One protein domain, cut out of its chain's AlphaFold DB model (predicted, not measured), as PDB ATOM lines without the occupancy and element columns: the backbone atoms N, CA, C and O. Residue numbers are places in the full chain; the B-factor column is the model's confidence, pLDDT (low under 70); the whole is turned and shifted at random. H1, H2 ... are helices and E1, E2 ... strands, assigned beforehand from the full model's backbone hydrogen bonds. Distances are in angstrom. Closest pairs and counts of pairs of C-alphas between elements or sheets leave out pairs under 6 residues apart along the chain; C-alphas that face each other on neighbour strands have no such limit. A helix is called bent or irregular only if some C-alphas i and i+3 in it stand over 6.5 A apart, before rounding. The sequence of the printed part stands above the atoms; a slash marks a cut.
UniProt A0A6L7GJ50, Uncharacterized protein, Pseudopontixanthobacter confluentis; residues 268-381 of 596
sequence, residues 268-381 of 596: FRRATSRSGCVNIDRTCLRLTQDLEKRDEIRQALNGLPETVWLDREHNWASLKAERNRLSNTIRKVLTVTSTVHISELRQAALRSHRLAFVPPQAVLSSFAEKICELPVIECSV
ATOM      1  N   PHE A 268      -7.096   1.111  26.329       91.31
ATOM      2  CA  PHE A 268      -8.379   0.539  26.732       91.31
ATOM      3  C   PHE A 268      -9.559   1.194  26.002       91.31
ATOM      4  O   PHE A 268     -10.382   0.493  25.400       91.31
ATOM      5  N   ARG A 269      -9.616   2.534  25.950       89.69
ATOM      6  CA  ARG A 269     -10.654   3.280  25.209       89.69
ATOM      7  C   ARG A 269     -10.624   2.970  23.713       89.69
ATOM      8  O   ARG A 269     -11.666   2.734  23.096       89.69
ATOM      9  N   ARG A 270      -9.433   2.914  23.109       89.81
ATOM     10  CA  ARG A 270      -9.275   2.613  21.676       89.81
ATOM     11  C   ARG A 270      -9.718   1.184  21.351       89.81
ATOM     12  O   ARG A 270     -10.443   0.958  20.377       89.81
ATOM     13  N   ALA A 271      -9.293   0.220  22.160       90.75
ATOM     14  CA  ALA A 271      -9.563  -1.193  21.945       90.75
ATOM     15  C   ALA A 271     -11.047  -1.545  22.162       90.75
ATOM     16  O   ALA A 271     -11.628  -2.255  21.332       90.75
ATOM     17  N   THR A 272     -11.679  -0.987  23.201       92.88
ATOM     18  CA  THR A 272     -13.122  -1.145  23.462       92.88
ATOM     19  C   THR A 272     -13.972  -0.476  22.385       92.88
ATOM     20  O   THR A 272     -14.923  -1.087  21.906       92.88
ATOM     21  N   SER A 273     -13.597   0.710  21.888       91.25
ATOM     22  CA  SER A 273     -14.306   1.327  20.757       91.25
ATOM     23  C   SER A 273     -14.283   0.437  19.504       91.25
ATOM     24  O   SER A 273     -15.310   0.258  18.840       91.25
ATOM     25  N   ARG A 274     -13.129  -0.184  19.202       89.25
ATOM     26  CA  ARG A 274     -12.927  -1.028  18.011       89.25
ATOM     27  C   ARG A 274     -13.605  -2.397  18.090       89.25
ATOM     28  O   ARG A 274     -14.109  -2.866  17.076       89.25
ATOM     29  N   SER A 275     -13.577  -3.060  19.241       89.31
ATOM     30  CA  SER A 275     -14.000  -4.474  19.351       89.31
ATOM     31  C   SER A 275     -15.170  -4.682  20.310       89.31
ATOM     32  O   SER A 275     -15.674  -5.789  20.458       89.31
ATOM     33  N   GLY A 276     -15.610  -3.619  20.971       92.75
ATOM     34  CA  GLY A 276     -16.652  -3.636  21.980       92.75
ATOM     35  C   GLY A 276     -16.136  -3.853  23.388       92.75
ATOM     36  O   GLY A 276     -16.426  -3.065  24.279       92.75
ATOM     37  N   CYS A 277     -15.341  -4.891  23.583       94.69
ATOM     38  CA  CYS A 277     -14.716  -5.236  24.854       94.69
ATOM     39  C   CYS A 277     -13.248  -5.605  24.625       94.69
ATOM     40  O   CYS A 277     -12.773  -5.628  23.485       94.69
ATOM     41  N   VAL A 278     -12.528  -5.887  25.704       95.00
ATOM     42  CA  VAL A 278     -11.151  -6.378  25.664       95.00
ATOM     43  C   VAL A 278     -10.970  -7.532  26.631       95.00
ATOM     44  O   VAL A 278     -11.651  -7.611  27.651       95.00
ATOM     45  N   ASN A 279     -10.004  -8.384  26.308       95.19
ATOM     46  CA  ASN A 279      -9.443  -9.346  27.238       95.19
ATOM     47  C   ASN A 279      -8.168  -8.756  27.866       95.19
ATOM     48  O   ASN A 279      -7.367  -8.146  27.148       95.19
ATOM     49  N   ILE A 280      -7.996  -8.922  29.178       94.88
ATOM     50  CA  ILE A 280      -6.897  -8.301  29.929       94.88
ATOM     51  C   ILE A 280      -5.537  -8.834  29.496       94.88
ATOM     52  O   ILE A 280      -4.659  -8.022  29.222       94.88
ATOM     53  N   ASP A 281      -5.377 -10.144  29.314       93.94
ATOM     54  CA  ASP A 281      -4.105 -10.730  28.871       93.94
ATOM     55  C   ASP A 281      -3.699 -10.191  27.493       93.94
ATOM     56  O   ASP A 281      -2.550  -9.814  27.264       93.94
ATOM     57  N   ARG A 282      -4.663 -10.039  26.576       92.50
ATOM     58  CA  ARG A 282      -4.405  -9.441  25.255       92.50
ATOM     59  C   ARG A 282      -4.020  -7.962  25.342       92.50
ATOM     60  O   ARG A 282      -3.256  -7.479  24.507       92.50
ATOM     61  N   THR A 283      -4.593  -7.219  26.284       92.62
ATOM     62  CA  THR A 283      -4.224  -5.817  26.540       92.62
ATOM     63  C   THR A 283      -2.836  -5.728  27.166       92.62
ATOM     64  O   THR A 283      -2.012  -4.951  26.696       92.62
ATOM     65  N   CYS A 284      -2.544  -6.595  28.130       93.50
ATOM     66  CA  CYS A 284      -1.248  -6.718  28.776       93.50
ATOM     67  C   CYS A 284      -0.140  -7.023  27.759       93.50
ATOM     68  O   CYS A 284       0.822  -6.263  27.661       93.50
ATOM     69  N   LEU A 285      -0.323  -8.029  26.899       92.38
ATOM     70  CA  LEU A 285       0.623  -8.350  25.822       92.38
ATOM     71  C   LEU A 285       0.811  -7.197  24.828       92.38
ATOM     72  O   LEU A 285       1.923  -6.964  24.365       92.38
ATOM     73  N   ARG A 286      -0.260  -6.462  24.500       91.00
ATOM     74  CA  ARG A 286      -0.193  -5.330  23.563       91.00
ATOM     75  C   ARG A 286       0.597  -4.149  24.128       91.00
ATOM     76  O   ARG A 286       1.291  -3.487  23.364       91.00
ATOM     77  N   LEU A 287       0.463  -3.882  25.425       91.44
ATOM     78  CA  LEU A 287       1.116  -2.754  26.090       91.44
ATOM     79  C   LEU A 287       2.532  -3.078  26.567       91.44
ATOM     80  O   LEU A 287       3.382  -2.198  26.574       91.44
ATOM     81  N   THR A 288       2.773  -4.318  26.990       90.62
ATOM     82  CA  THR A 288       3.960  -4.659  27.791       90.62
ATOM     83  C   THR A 288       4.784  -5.804  27.224       90.62
ATOM     84  O   THR A 288       5.954  -5.919  27.564       90.62
ATOM     85  N   GLN A 289       4.181  -6.642  26.372       91.88
ATOM     86  CA  GLN A 289       4.751  -7.914  25.908       91.88
ATOM     87  C   GLN A 289       5.094  -8.908  27.040       91.88
ATOM     88  O   GLN A 289       5.795  -9.884  26.799       91.88
ATOM     89  N   ASP A 290       4.560  -8.699  28.247       90.50
ATOM     90  CA  ASP A 290       4.873  -9.461  29.455       90.50
ATOM     91  C   ASP A 290       3.596  -9.751  30.260       90.50
ATOM     92  O   ASP A 290       2.977  -8.852  30.824       90.50
ATOM     93  N   LEU A 291       3.195 -11.025  30.325       92.19
ATOM     94  CA  LEU A 291       1.974 -11.447  31.019       92.19
ATOM     95  C   LEU A 291       2.059 -11.350  32.547       92.19
ATOM     96  O   LEU A 291       1.010 -11.354  33.197       92.19
ATOM     97  N   GLU A 292       3.252 -11.246  33.136       90.31
ATOM     98  CA  GLU A 292       3.397 -11.102  34.591       90.31
ATOM     99  C   GLU A 292       2.776  -9.788  35.085       90.31
ATOM    100  O   GLU A 292       2.252  -9.713  36.197       90.31
ATOM    101  N   LYS A 293       2.696  -8.779  34.208       87.56
ATOM    102  CA  LYS A 293       2.091  -7.472  34.496       87.56
ATOM    103  C   LYS A 293       0.565  -7.443  34.390       87.56
ATOM    104  O   LYS A 293      -0.039  -6.376  34.513       87.56
ATOM    105  N   ARG A 294      -0.107  -8.579  34.160       90.12
ATOM    106  CA  ARG A 294      -1.577  -8.618  33.996       90.12
ATOM    107  C   ARG A 294      -2.326  -8.060  35.208       90.12
ATOM    108  O   ARG A 294      -3.364  -7.419  35.045       90.12
ATOM    109  N   ASP A 295      -1.795  -8.286  36.409       86.75
ATOM    110  CA  ASP A 295      -2.423  -7.848  37.653       86.75
ATOM    111  C   ASP A 295      -2.321  -6.324  37.801       86.75
ATOM    112  O   ASP A 295      -3.282  -5.701  38.249       86.75
ATOM    113  N   GLU A 296      -1.234  -5.717  37.309       84.38
ATOM    114  CA  GLU A 296      -1.065  -4.258  37.232       84.38
ATOM    115  C   GLU A 296      -2.108  -3.634  36.299       84.38
ATOM    116  O   GLU A 296      -2.779  -2.672  36.665       84.38
ATOM    117  N   ILE A 297      -2.310  -4.218  35.109       89.62
ATOM    118  CA  ILE A 297      -3.340  -3.759  34.163       89.62
ATOM    119  C   ILE A 297      -4.732  -3.890  34.789       89.62
ATOM    120  O   ILE A 297      -5.552  -2.979  34.678       89.62
ATOM    121  N   ARG A 298      -5.015  -5.008  35.469       89.81
ATOM    122  CA  ARG A 298      -6.308  -5.227  36.133       89.81
ATOM    123  C   ARG A 298      -6.554  -4.195  37.238       89.81
ATOM    124  O   ARG A 298      -7.654  -3.651  37.319       89.81
ATOM    125  N   GLN A 299      -5.545  -3.902  38.056       83.38
ATOM    126  CA  GLN A 299      -5.611  -2.885  39.112       83.38
ATOM    127  C   GLN A 299      -5.814  -1.478  38.536       83.38
ATOM    128  O   GLN A 299      -6.706  -0.762  38.992       83.38
ATOM    129  N   ALA A 300      -5.086  -1.134  37.470       85.81
ATOM    130  CA  ALA A 300      -5.251   0.126  36.752       85.81
ATOM    131  C   ALA A 300      -6.700   0.323  36.281       85.81
ATOM    132  O   ALA A 300      -7.312   1.361  36.530       85.81
ATOM    133  N   LEU A 301      -7.273  -0.700  35.637       88.69
ATOM    134  CA  LEU A 301      -8.638  -0.645  35.117       88.69
ATOM    135  C   LEU A 301      -9.699  -0.617  36.224       88.69
ATOM    136  O   LEU A 301     -10.709   0.059  36.044       88.69
ATOM    137  N   ASN A 302      -9.469  -1.282  37.363       85.19
ATOM    138  CA  ASN A 302     -10.354  -1.197  38.534       85.19
ATOM    139  C   ASN A 302     -10.481   0.231  39.070       85.19
ATOM    140  O   ASN A 302     -11.530   0.590  39.597       85.19
ATOM    141  N   GLY A 303      -9.421   1.033  38.963       76.94
ATOM    142  CA  GLY A 303      -9.457   2.426  39.394       76.94
ATOM    143  C   GLY A 303     -10.209   3.353  38.435       76.94
ATOM    144  O   GLY A 303     -10.561   4.461  38.835       76.94
ATOM    145  N   LEU A 304     -10.422   2.954  37.173       82.38
ATOM    146  CA  LEU A 304     -11.103   3.792  36.185       82.38
ATOM    147  C   LEU A 304     -12.626   3.681  36.365       82.38
ATOM    148  O   LEU A 304     -13.172   2.588  36.194       82.38
ATOM    149  N   PRO A 305     -13.335   4.789  36.654       79.31
ATOM    150  CA  PRO A 305     -14.770   4.758  36.949       79.31
ATOM    151  C   PRO A 305     -15.623   4.289  35.761       79.31
ATOM    152  O   PRO A 305     -16.727   3.780  35.946       79.31
ATOM    153  N   GLU A 306     -15.129   4.445  34.533       84.81
ATOM    154  CA  GLU A 306     -15.818   4.011  33.319       84.81
ATOM    155  C   GLU A 306     -15.703   2.502  33.010       84.81
ATOM    156  O   GLU A 306     -16.383   2.017  32.096       84.81
ATOM    157  N   THR A 307     -14.864   1.755  33.743       90.94
ATOM    158  CA  THR A 307     -14.631   0.322  33.517       90.94
ATOM    159  C   THR A 307     -15.813  -0.524  33.976       90.94
ATOM    160  O   THR A 307     -16.273  -0.444  35.111       90.94
ATOM    161  N   VAL A 308     -16.253  -1.431  33.107       94.94
ATOM    162  CA  VAL A 308     -17.262  -2.441  33.428       94.94
ATOM    163  C   VAL A 308     -16.696  -3.830  33.169       94.94
ATOM    164  O   VAL A 308     -16.391  -4.184  32.026       94.94
ATOM    165  N   TRP A 309     -16.607  -4.638  34.225       96.44
ATOM    166  CA  TRP A 309     -16.209  -6.042  34.146       96.44
ATOM    167  C   TRP A 309     -17.356  -6.931  33.653       96.44
ATOM    168  O   TRP A 309     -18.500  -6.842  34.119       96.44
ATOM    169  N   LEU A 310     -17.043  -7.802  32.695       96.75
ATOM    170  CA  LEU A 310     -17.998  -8.655  31.978       96.75
ATOM    171  C   LEU A 310     -17.972 -10.115  32.445       96.75
ATOM    172  O   LEU A 310     -18.807 -10.914  32.032       96.75
ATOM    173  N   ASP A 311     -17.029 -10.466  33.307       96.12
ATOM    174  CA  ASP A 311     -16.865 -11.787  33.896       96.12
ATOM    175  C   ASP A 311     -16.451 -11.677  35.369       96.12
ATOM    176  O   ASP A 311     -15.999 -10.630  35.830       96.12
ATOM    177  N   ARG A 312     -16.639 -12.760  36.132       92.88
ATOM    178  CA  ARG A 312     -16.324 -12.781  37.573       92.88
ATOM    179  C   ARG A 312     -14.821 -12.759  37.852       92.88
ATOM    180  O   ARG A 312     -14.407 -12.284  38.898       92.88
ATOM    181  N   GLU A 313     -14.027 -13.283  36.924       91.81
ATOM    182  CA  GLU A 313     -12.572 -13.396  37.053       91.81
ATOM    183  C   GLU A 313     -11.835 -12.108  36.657       91.81
ATOM    184  O   GLU A 313     -10.613 -12.036  36.779       91.81
ATOM    185  N   HIS A 314     -12.562 -11.086  36.191       93.44
ATOM    186  CA  HIS A 314     -11.996  -9.832  35.694       93.44
ATOM    187  C   HIS A 314     -10.945 -10.063  34.591       93.44
ATOM    188  O   HIS A 314      -9.868  -9.455  34.587       93.44
ATOM    189  N   ASN A 315     -11.254 -10.956  33.645       95.12
ATOM    190  CA  ASN A 315     -10.463 -11.166  32.433       95.12
ATOM    191  C   ASN A 315     -11.049 -10.411  31.237       95.12
ATOM    192  O   ASN A 315     -10.357 -10.238  30.230       95.12
ATOM    193  N   TRP A 316     -12.293  -9.935  31.335       97.12
ATOM    194  CA  TRP A 316     -12.992  -9.216  30.278       97.12
ATOM    195  C   TRP A 316     -13.586  -7.904  30.774       97.12
ATOM    196  O   TRP A 316     -14.381  -7.876  31.710       97.12
ATOM    197  N   ALA A 317     -13.262  -6.816  30.081       96.62
ATOM    198  CA  ALA A 317     -13.742  -5.483  30.428       96.62
ATOM    199  C   ALA A 317     -14.235  -4.704  29.207       96.62
ATOM    200  O   ALA A 317     -13.843  -4.955  28.062       96.62
ATOM    201  N   SER A 318     -15.102  -3.731  29.456       96.00
ATOM    202  CA  SER A 318     -15.571  -2.762  28.471       96.00
ATOM    203  C   SER A 318     -15.818  -1.399  29.122       96.00
ATOM    204  O   SER A 318     -15.603  -1.226  30.318       96.00
ATOM    205  N   LEU A 319     -16.256  -0.439  28.311       91.75
ATOM    206  CA  LEU A 319     -16.620   0.913  28.698       91.75
ATOM    207  C   LEU A 319     -18.086   1.173  28.370       91.75
ATOM    208  O   LEU A 319     -18.550   0.823  27.277       91.75
ATOM    209  N   LYS A 320     -18.783   1.889  29.260       82.00
ATOM    210  CA  LYS A 320     -20.062   2.536  28.929       82.00
ATOM    211  C   LYS A 320     -19.806   3.747  28.028       82.00
ATOM    212  O   LYS A 320     -19.817   4.889  28.469       82.00
ATOM    213  N   ALA A 321     -19.512   3.487  26.758       71.31
ATOM    214  CA  ALA A 321     -19.258   4.512  25.752       71.31
ATOM    215  C   ALA A 321     -20.368   4.529  24.697       71.31
ATOM    216  O   ALA A 321     -20.809   3.477  24.230       71.31
ATOM    217  N   GLU A 322     -20.750   5.723  24.241       63.62
ATOM    218  CA  GLU A 322     -21.741   5.889  23.167       63.62
ATOM    219  C   GLU A 322     -21.281   5.233  21.851       63.62
ATOM    220  O   GLU A 322     -22.077   4.646  21.111       63.62
ATOM    221  N   ARG A 323     -19.970   5.285  21.563       80.06
ATOM    222  CA  ARG A 323     -19.367   4.767  20.324       80.06
ATOM    223  C   ARG A 323     -18.680   3.421  20.532       80.06
ATOM    224  O   ARG A 323     -17.485   3.352  20.829       80.06
ATOM    225  N   ASN A 324     -19.423   2.350  20.277       91.31
ATOM    226  CA  ASN A 324     -18.949   0.980  20.441       91.31
ATOM    227  C   ASN A 324     -19.384   0.100  19.253       91.31
ATOM    228  O   ASN A 324     -20.579  -0.045  18.987       91.31
ATOM    229  N   ARG A 325     -18.421  -0.491  18.525       92.56
ATOM    230  CA  ARG A 325     -18.722  -1.281  17.314       92.56
ATOM    231  C   ARG A 325     -19.548  -2.535  17.595       92.56
ATOM    232  O   ARG A 325     -20.451  -2.817  16.817       92.56
ATOM    233  N   LEU A 326     -19.281  -3.258  18.685       95.31
ATOM    234  CA  LEU A 326     -20.058  -4.450  19.040       95.31
ATOM    235  C   LEU A 326     -21.488  -4.068  19.424       95.31
ATOM    236  O   LEU A 326     -22.429  -4.691  18.952       95.31
ATOM    237  N   SER A 327     -21.650  -2.990  20.192       94.31
ATOM    238  CA  SER A 327     -22.965  -2.437  20.534       94.31
ATOM    239  C   SER A 327     -23.755  -2.038  19.282       94.31
ATOM    240  O   SER A 327     -24.929  -2.376  19.154       94.31
ATOM    241  N   ASN A 328     -23.101  -1.410  18.295       92.75
ATOM    242  CA  ASN A 328     -23.714  -1.105  16.998       92.75
ATOM    243  C   ASN A 328     -24.120  -2.368  16.228       92.75
ATOM    244  O   ASN A 328     -25.195  -2.390  15.637       92.75
ATOM    245  N   THR A 329     -23.288  -3.411  16.238       94.56
ATOM    246  CA  THR A 329     -23.609  -4.697  15.602       94.56
ATOM    247  C   THR A 329     -24.811  -5.364  16.269       94.56
ATOM    248  O   THR A 329     -25.731  -5.767  15.567       94.56
ATOM    249  N   ILE A 330     -24.853  -5.419  17.606       95.38
ATOM    250  CA  ILE A 330     -25.985  -5.981  18.361       95.38
ATOM    251  C   ILE A 330     -27.264  -5.191  18.073       95.38
ATOM    252  O   ILE A 330     -28.285  -5.787  17.742       95.38
ATOM    253  N   ARG A 331     -27.207  -3.852  18.126       94.38
ATOM    254  CA  ARG A 331     -28.351  -2.999  17.772       94.38
ATOM    255  C   ARG A 331     -28.828  -3.238  16.346       94.38
ATOM    256  O   ARG A 331     -30.027  -3.274  16.127       94.38
ATOM    257  N   LYS A 332     -27.912  -3.432  15.396       94.31
ATOM    258  CA  LYS A 332     -28.258  -3.715  14.001       94.31
ATOM    259  C   LYS A 332     -28.974  -5.057  13.840       94.31
ATOM    260  O   LYS A 332     -29.983  -5.118  13.150       94.31
ATOM    261  N   VAL A 333     -28.499  -6.112  14.507       96.06
ATOM    262  CA  VAL A 333     -29.195  -7.413  14.544       96.06
ATOM    263  C   VAL A 333     -30.586  -7.246  15.148       96.06
ATOM    264  O   VAL A 333     -31.584  -7.640  14.553       96.06
ATOM    265  N   LEU A 334     -30.675  -6.558  16.284       95.88
ATOM    266  CA  LEU A 334     -31.953  -6.263  16.916       95.88
ATOM    267  C   LEU A 334     -32.799  -5.249  16.138       95.88
ATOM    268  O   LEU A 334     -33.927  -5.024  16.537       95.88
ATOM    269  N   THR A 335     -32.346  -4.651  15.032       94.62
ATOM    270  CA  THR A 335     -33.232  -3.896  14.127       94.62
ATOM    271  C   THR A 335     -34.132  -4.852  13.339       94.62
ATOM    272  O   THR A 335     -35.309  -4.550  13.149       94.62
ATOM    273  N   VAL A 336     -33.625  -6.029  12.955       94.50
ATOM    274  CA  VAL A 336     -34.357  -6.997  12.113       94.50
ATOM    275  C   VAL A 336     -35.101  -8.072  12.908       94.50
ATOM    276  O   VAL A 336     -36.048  -8.657  12.398       94.50
ATOM    277  N   THR A 337     -34.732  -8.298  14.173       93.81
ATOM    278  CA  THR A 337     -35.435  -9.227  15.075       93.81
ATOM    279  C   THR A 337     -35.696  -8.614  16.454       93.81
ATOM    280  O   THR A 337     -34.957  -7.734  16.904       93.81
ATOM    281  N   SER A 338     -36.762  -9.047  17.133       92.44
ATOM    282  CA  SER A 338     -37.088  -8.649  18.512       92.44
ATOM    283  C   SER A 338     -36.326  -9.446  19.574       92.44
ATOM    284  O   SER A 338     -36.145  -8.950  20.691       92.44
ATOM    285  N   THR A 339     -35.874 -10.652  19.227       95.31
ATOM    286  CA  THR A 339     -35.155 -11.576  20.108       95.31
ATOM    287  C   THR A 339     -34.134 -12.387  19.316       95.31
ATOM    288  O   THR A 339     -34.370 -12.746  18.163       95.31
ATOM    289  N   VAL A 340     -32.985 -12.674  19.920       96.31
ATOM    290  CA  VAL A 340     -31.946 -13.503  19.299       96.31
ATOM    291  C   VAL A 340     -31.187 -14.292  20.358       96.31
ATOM    292  O   VAL A 340     -30.751 -13.736  21.369       96.31
ATOM    293  N   HIS A 341     -31.000 -15.591  20.125       96.12
ATOM    294  CA  HIS A 341     -30.214 -16.428  21.025       96.12
ATOM    295  C   HIS A 341     -28.728 -16.036  20.973       96.12
ATOM    296  O   HIS A 341     -28.190 -15.687  19.920       96.12
ATOM    297  N   ILE A 342     -28.020 -16.118  22.100       97.00
ATOM    298  CA  ILE A 342     -26.645 -15.615  22.234       97.00
ATOM    299  C   ILE A 342     -25.657 -16.312  21.291       97.00
ATOM    300  O   ILE A 342     -24.714 -15.687  20.802       97.00
ATOM    301  N   SER A 343     -25.874 -17.599  21.004       94.50
ATOM    302  CA  SER A 343     -25.054 -18.349  20.048       94.50
ATOM    303  C   SER A 343     -25.218 -17.809  18.628       94.50
ATOM    304  O   SER A 343     -24.222 -17.624  17.930       94.50
ATOM    305  N   GLU A 344     -26.447 -17.489  18.229       94.81
ATOM    306  CA  GLU A 344     -26.776 -16.942  16.916       94.81
ATOM    307  C   GLU A 344     -26.280 -15.499  16.782       94.81
ATOM    308  O   GLU A 344     -25.601 -15.168  15.811       94.81
ATOM    309  N   LEU A 345     -26.484 -14.674  17.815       96.38
ATOM    310  CA  LEU A 345     -25.928 -13.320  17.886       96.38
ATOM    311  C   LEU A 345     -24.400 -13.332  17.766       96.38
ATOM    312  O   LEU A 345     -23.807 -12.462  17.123       96.38
ATOM    313  N   ARG A 346     -23.738 -14.334  18.353       96.12
ATOM    314  CA  ARG A 346     -22.291 -14.497  18.217       96.12
ATOM    315  C   ARG A 346     -21.888 -14.840  16.779       96.12
ATOM    316  O   ARG A 346     -20.902 -14.283  16.298       96.12
ATOM    317  N   GLN A 347     -22.618 -15.720  16.089       93.31
ATOM    318  CA  GLN A 347     -22.362 -16.033  14.673       93.31
ATOM    319  C   GLN A 347     -22.601 -14.818  13.769       93.31
ATOM    320  O   GLN A 347     -21.785 -14.522  12.897       93.31
ATOM    321  N   ALA A 348     -23.662 -14.059  14.034       93.88
ATOM    322  CA  ALA A 348     -23.954 -12.790  13.379       93.88
ATOM    323  C   ALA A 348     -22.807 -11.780  13.551       93.88
ATOM    324  O   ALA A 348     -22.320 -11.193  12.584       93.88
ATOM    325  N   ALA A 349     -22.307 -11.619  14.780       94.50
ATOM    326  CA  ALA A 349     -21.188 -10.729  15.062       94.50
ATOM    327  C   ALA A 349     -19.885 -11.176  14.376       94.50
ATOM    328  O   ALA A 349     -19.143 -10.321  13.899       94.50
ATOM    329  N   LEU A 350     -19.619 -12.488  14.280       92.19
ATOM    330  CA  LEU A 350     -18.418 -13.027  13.619       92.19
ATOM    331  C   LEU A 350     -18.353 -12.698  12.128       92.19
ATOM    332  O   LEU A 350     -17.264 -12.613  11.566       92.19
ATOM    333  N   ARG A 351     -19.506 -12.494  11.491       92.00
ATOM    334  CA  ARG A 351     -19.578 -12.102  10.082       92.00
ATOM    335  C   ARG A 351     -19.145 -10.653   9.886       92.00
ATOM    336  O   ARG A 351     -18.632 -10.311   8.829       92.00
ATOM    337  N   SER A 352     -19.258  -9.802  10.907       90.94
ATOM    338  CA  SER A 352     -18.887  -8.393  10.799       90.94
ATOM    339  C   SER A 352     -17.373  -8.196  10.654       90.94
ATOM    340  O   SER A 352     -16.633  -8.210  11.637       90.94
ATOM    341  N   HIS A 353     -16.915  -7.854   9.446       88.31
ATOM    342  CA  HIS A 353     -15.506  -7.519   9.167       88.31
ATOM    343  C   HIS A 353     -14.977  -6.314   9.975       88.31
ATOM    344  O   HIS A 353     -13.773  -6.067  10.037       88.31
ATOM    345  N   ARG A 354     -15.871  -5.512  10.573       88.38
ATOM    346  CA  ARG A 354     -15.513  -4.324  11.365       88.38
ATOM    347  C   ARG A 354     -15.077  -4.666  12.788       88.38
ATOM    348  O   ARG A 354     -14.506  -3.794  13.457       88.38
ATOM    349  N   LEU A 355     -15.370  -5.880  13.253       89.88
ATOM    350  CA  LEU A 355     -14.972  -6.385  14.559       89.88
ATOM    351  C   LEU A 355     -13.669  -7.166  14.424       89.88
ATOM    352  O   LEU A 355     -13.544  -8.070  13.609       89.88
ATOM    353  N   ALA A 356     -12.684  -6.823  15.252       86.62
ATOM    354  CA  ALA A 356     -11.397  -7.516  15.242       86.62
ATOM    355  C   ALA A 356     -11.461  -8.916  15.870       86.62
ATOM    356  O   ALA A 356     -10.592  -9.747  15.625       86.62
ATOM    357  N   PHE A 357     -12.434  -9.134  16.751       90.81
ATOM    358  CA  PHE A 357     -12.759 -10.414  17.360       90.81
ATOM    359  C   PHE A 357     -14.175 -10.324  17.950       90.81
ATOM    360  O   PHE A 357     -14.723  -9.227  18.091       90.81
ATOM    361  N   VAL A 358     -14.741 -11.468  18.337       92.25
ATOM    362  CA  VAL A 358     -16.027 -11.551  19.042       92.25
ATOM    363  C   VAL A 358     -15.833 -12.330  20.346       92.25
ATOM    364  O   VAL A 358     -15.228 -13.408  20.303       92.25
ATOM    365  N   PRO A 359     -16.300 -11.814  21.500       95.06
ATOM    366  CA  PRO A 359     -16.093 -12.468  22.789       95.06
ATOM    367  C   PRO A 359     -16.834 -13.823  22.906       95.06
ATOM    368  O   PRO A 359     -17.702 -14.146  22.084       95.06
ATOM    369  N   PRO A 360     -16.501 -14.650  23.917       95.56
ATOM    370  CA  PRO A 360     -17.267 -15.852  24.263       95.56
ATOM    371  C   PRO A 360     -18.734 -15.536  24.590       95.56
ATOM    372  O   PRO A 360     -19.049 -14.420  24.991       95.56
ATOM    373  N   GLN A 361     -19.629 -16.524  24.471       96.50
ATOM    374  CA  GLN A 361     -21.076 -16.318  24.665       96.50
ATOM    375  C   GLN A 361     -21.420 -15.739  26.048       96.50
ATOM    376  O   GLN A 361     -22.204 -14.800  26.127       96.50
ATOM    377  N   ALA A 362     -20.782 -16.222  27.120       95.62
ATOM    378  CA  ALA A 362     -20.999 -15.704  28.475       95.62
ATOM    379  C   ALA A 362     -20.635 -14.210  28.601       95.62
ATOM    380  O   ALA A 362     -21.395 -13.417  29.154       95.62
ATOM    381  N   VAL A 363     -19.504 -13.807  28.018       96.94
ATOM    382  CA  VAL A 363     -19.046 -12.409  28.011       96.94
ATOM    383  C   VAL A 363     -19.935 -11.552  27.107       96.94
ATOM    384  O   VAL A 363     -20.268 -10.429  27.470       96.94
ATOM    385  N   LEU A 364     -20.362 -12.075  25.951       96.88
ATOM    386  CA  LEU A 364     -21.296 -11.395  25.049       96.88
ATOM    387  C   LEU A 364     -22.656 -11.158  25.722       96.88
ATOM    388  O   LEU A 364     -23.234 -10.087  25.557       96.88
ATOM    389  N   SER A 365     -23.128 -12.124  26.513       97.12
ATOM    390  CA  SER A 365     -24.340 -12.010  27.326       97.12
ATOM    391  C   SER A 365     -24.195 -10.883  28.347       97.12
ATOM    392  O   SER A 365     -25.001  -9.955  28.357       97.12
ATOM    393  N   SER A 366     -23.116 -10.897  29.141       97.25
ATOM    394  CA  SER A 366     -22.857  -9.823  30.108       97.25
ATOM    395  C   SER A 366     -22.642  -8.467  29.432       97.25
ATOM    396  O   SER A 366     -22.943  -7.441  30.037       97.25
ATOM    397  N   PHE A 367     -22.106  -8.432  28.210       97.12
ATOM    398  CA  PHE A 367     -21.940  -7.207  27.436       97.12
ATOM    399  C   PHE A 367     -23.295  -6.636  27.001       97.12
ATOM    400  O   PHE A 367     -23.543  -5.446  27.193       97.12
ATOM    401  N   ALA A 368     -24.181  -7.474  26.454       95.69
ATOM    402  CA  ALA A 368     -25.528  -7.064  26.068       95.69
ATOM    403  C   ALA A 368     -26.307  -6.506  27.271       95.69
ATOM    404  O   ALA A 368     -26.917  -5.444  27.171       95.69
ATOM    405  N   GLU A 369     -26.199  -7.161  28.425       95.69
ATOM    406  CA  GLU A 369     -26.864  -6.731  29.653       95.69
ATOM    407  C   GLU A 369     -26.261  -5.442  30.234       95.69
ATOM    408  O   GLU A 369     -26.965  -4.455  30.425       95.69
ATOM    409  N   LYS A 370     -24.948  -5.407  30.498       95.12
ATOM    410  CA  LYS A 370     -24.324  -4.310  31.262       95.12
ATOM    411  C   LYS A 370     -23.966  -3.081  30.426       95.12
ATOM    412  O   LYS A 370     -23.934  -1.975  30.966       95.12
ATOM    413  N   ILE A 371     -23.630  -3.269  29.146       94.44
ATOM    414  CA  ILE A 371     -23.153  -2.194  28.255       94.44
ATOM    415  C   ILE A 371     -24.258  -1.718  27.323       94.44
ATOM    416  O   ILE A 371     -24.416  -0.516  27.130       94.44
ATOM    417  N   CYS A 372     -25.005  -2.645  26.718       92.50
ATOM    418  CA  CYS A 372     -26.126  -2.286  25.848       92.50
ATOM    419  C   CYS A 372     -27.433  -2.058  26.619       92.50
ATOM    420  O   CYS A 372     -28.371  -1.536  26.020       92.50
ATOM    421  N   GLU A 373     -27.492  -2.427  27.906       93.56
ATOM    422  CA  GLU A 373     -28.686  -2.300  28.755       93.56
ATOM    423  C   GLU A 373     -29.902  -3.025  28.141       93.56
ATOM    424  O   GLU A 373     -31.039  -2.545  28.159       93.56
ATOM    425  N   LEU A 374     -29.632  -4.196  27.552       94.88
ATOM    426  CA  LEU A 374     -30.618  -5.068  26.918       94.88
ATOM    427  C   LEU A 374     -30.954  -6.251  27.838       94.88
ATOM    428  O   LEU A 374     -30.033  -6.877  28.362       94.88
ATOM    429  N   PRO A 375     -32.240  -6.603  28.009       96.50
ATOM    430  CA  PRO A 375     -32.628  -7.787  28.762       96.50
ATOM    431  C   PRO A 375     -32.042  -9.055  28.142       96.50
ATOM    432  O   PRO A 375     -32.139  -9.260  26.929       96.50
ATOM    433  N   VAL A 376     -31.490  -9.921  28.990       96.81
ATOM    434  CA  VAL A 376     -31.050 -11.259  28.598       96.81
ATOM    435  C   VAL A 376     -31.800 -12.295  29.430       96.81
ATOM    436  O   VAL A 376     -31.664 -12.322  30.651       96.81
ATOM    437  N   ILE A 377     -32.609 -13.129  28.776       95.94
ATOM    438  CA  ILE A 377     -33.464 -14.143  29.410       95.94
ATOM    439  C   ILE A 377     -33.179 -15.472  28.716       95.94
ATOM    440  O   ILE A 377     -33.185 -15.523  27.492       95.94
ATOM    441  N   GLU A 378     -32.882 -16.531  29.476       92.69
ATOM    442  CA  GLU A 378     -32.627 -17.878  28.924       92.69
ATOM    443  C   GLU A 378     -31.647 -17.870  27.734       92.69
ATOM    444  O   GLU A 378     -31.909 -18.415  26.664       92.69
ATOM    445  N   CYS A 379     -30.512 -17.181  27.901       93.62
ATOM    446  CA  CYS A 379     -29.487 -17.021  26.863       93.62
ATOM    447  C   CYS A 379     -29.955 -16.300  25.583       93.62
ATOM    448  O   CYS A 379     -29.252 -16.340  24.576       93.62
ATOM    449  N   SER A 380     -31.085 -15.595  25.611       96.44
ATOM    450  CA  SER A 380     -31.597 -14.792  24.499       96.44
ATOM    451  C   SER A 380     -31.580 -13.309  24.837       96.44
ATOM    452  O   SER A 380     -31.926 -12.906  25.944       96.44
ATOM    453  N   VAL A 381     -31.139 -12.489  23.886       97.19
ATOM    454  CA  VAL A 381     -31.100 -11.030  24.013       97.19
ATOM    455  C   VAL A 381     -32.379 -10.456  23.424       97.19
ATOM    456  O   VAL A 381     -32.699 -10.719  22.264       97.19
TER     457      VAL A 381
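This is residues 268 to 381 of the 596 residues of an uncharacterized protein of Pseudopontixanthobacter confluentis (UniProt A0A6L7GJ50). A small three-stranded sheet, E1, E3 and E2, sits near the middle of an elongated domain, with H1 and H3 over one face and H6 over the other. Toward one end H2 and H3 pack crosswise, and toward the other H4, H5, the short strand E4 and the last residues make a second part, joined to the sheet side through H1 and H6. The printed part has 114 residues with six named helices and four named strands, in the order H1 E1 H2 H3 E2 E3 H4 E4 H5 H6, and its class is mostly helix. The sheet's order is E1 E3 E2, all antiparallel. The whole is compact, with a radius of gyration of the C-alphas of 14.0 A and spans of 43 by 26 by 23 A.

H1, residues 268 to 275, begins with C-alpha 268 at (-8.379, 0.539, 26.732). E1 is residues 277 to 279 and H2 residues 280 to 288. H3, residues 291 to 303, is 19.8 A long and irregular: C-alphas 292 and 295 are 7.3 A apart. E2, residues 307 to 309, and E3, residues 316 to 319, form a hairpin. H4, residues 325 to 336, is 17.4 A long and ends with C-alpha 336 at (-34.357, -6.997, 12.113). E4 is residues 339 to 341, H5 residues 342 to 351, 14.5 A, and H6 residues 361 to 370, 14.1 A, ending with C-alpha 370 at (-24.324, -4.310, 31.262).

E3 is the inner strand; N 278 and O 317 of E1 and E3 are 2.9 A apart, and N 308 and O 318 of E2 and E3 2.9 A, both within hydrogen-bond range. E1, H2 H3 and E2 make a split strand-helix-strand unit, two strands running the same way with helices between and E3 between them in the sheet; its crossover is right-handed. H1 runs across the strands at a height over the sheet of 5.6 A. H6, on the opposite face, has a height of 9.5 A. H2 and H3 touch, closest at the C-alphas of Cys 284 and Arg 294, 5.6 A. H4 touches H1 with residues 325 to 326 alone; the C-alphas of Arg 274 and Arg 325 are closest, 5.8 A. H5 touches H4, closest at the C-alphas of Thr 329 and Ala 349, 6.5 A, and H6, closest at those of Ile 342 and Gln 361, 6.1 A, about perpendicular at 84 degrees. E4 pairs with no named strand, but its residues 340 to 341 pair antiparallel with residues 380 to 381. Every O i to N i+4 pair is within hydrogen-bond range in H1, H2, H5 and H6; H3 has 7 of 9 and H4 7 of 8.

The two C-alphas farthest apart, those of Glu 292 and Val 336, are 44.1 A apart. The printed part has no cut, and no link is long. The mean pLDDT of the printed part is 92.0, and residue 322 is under 70.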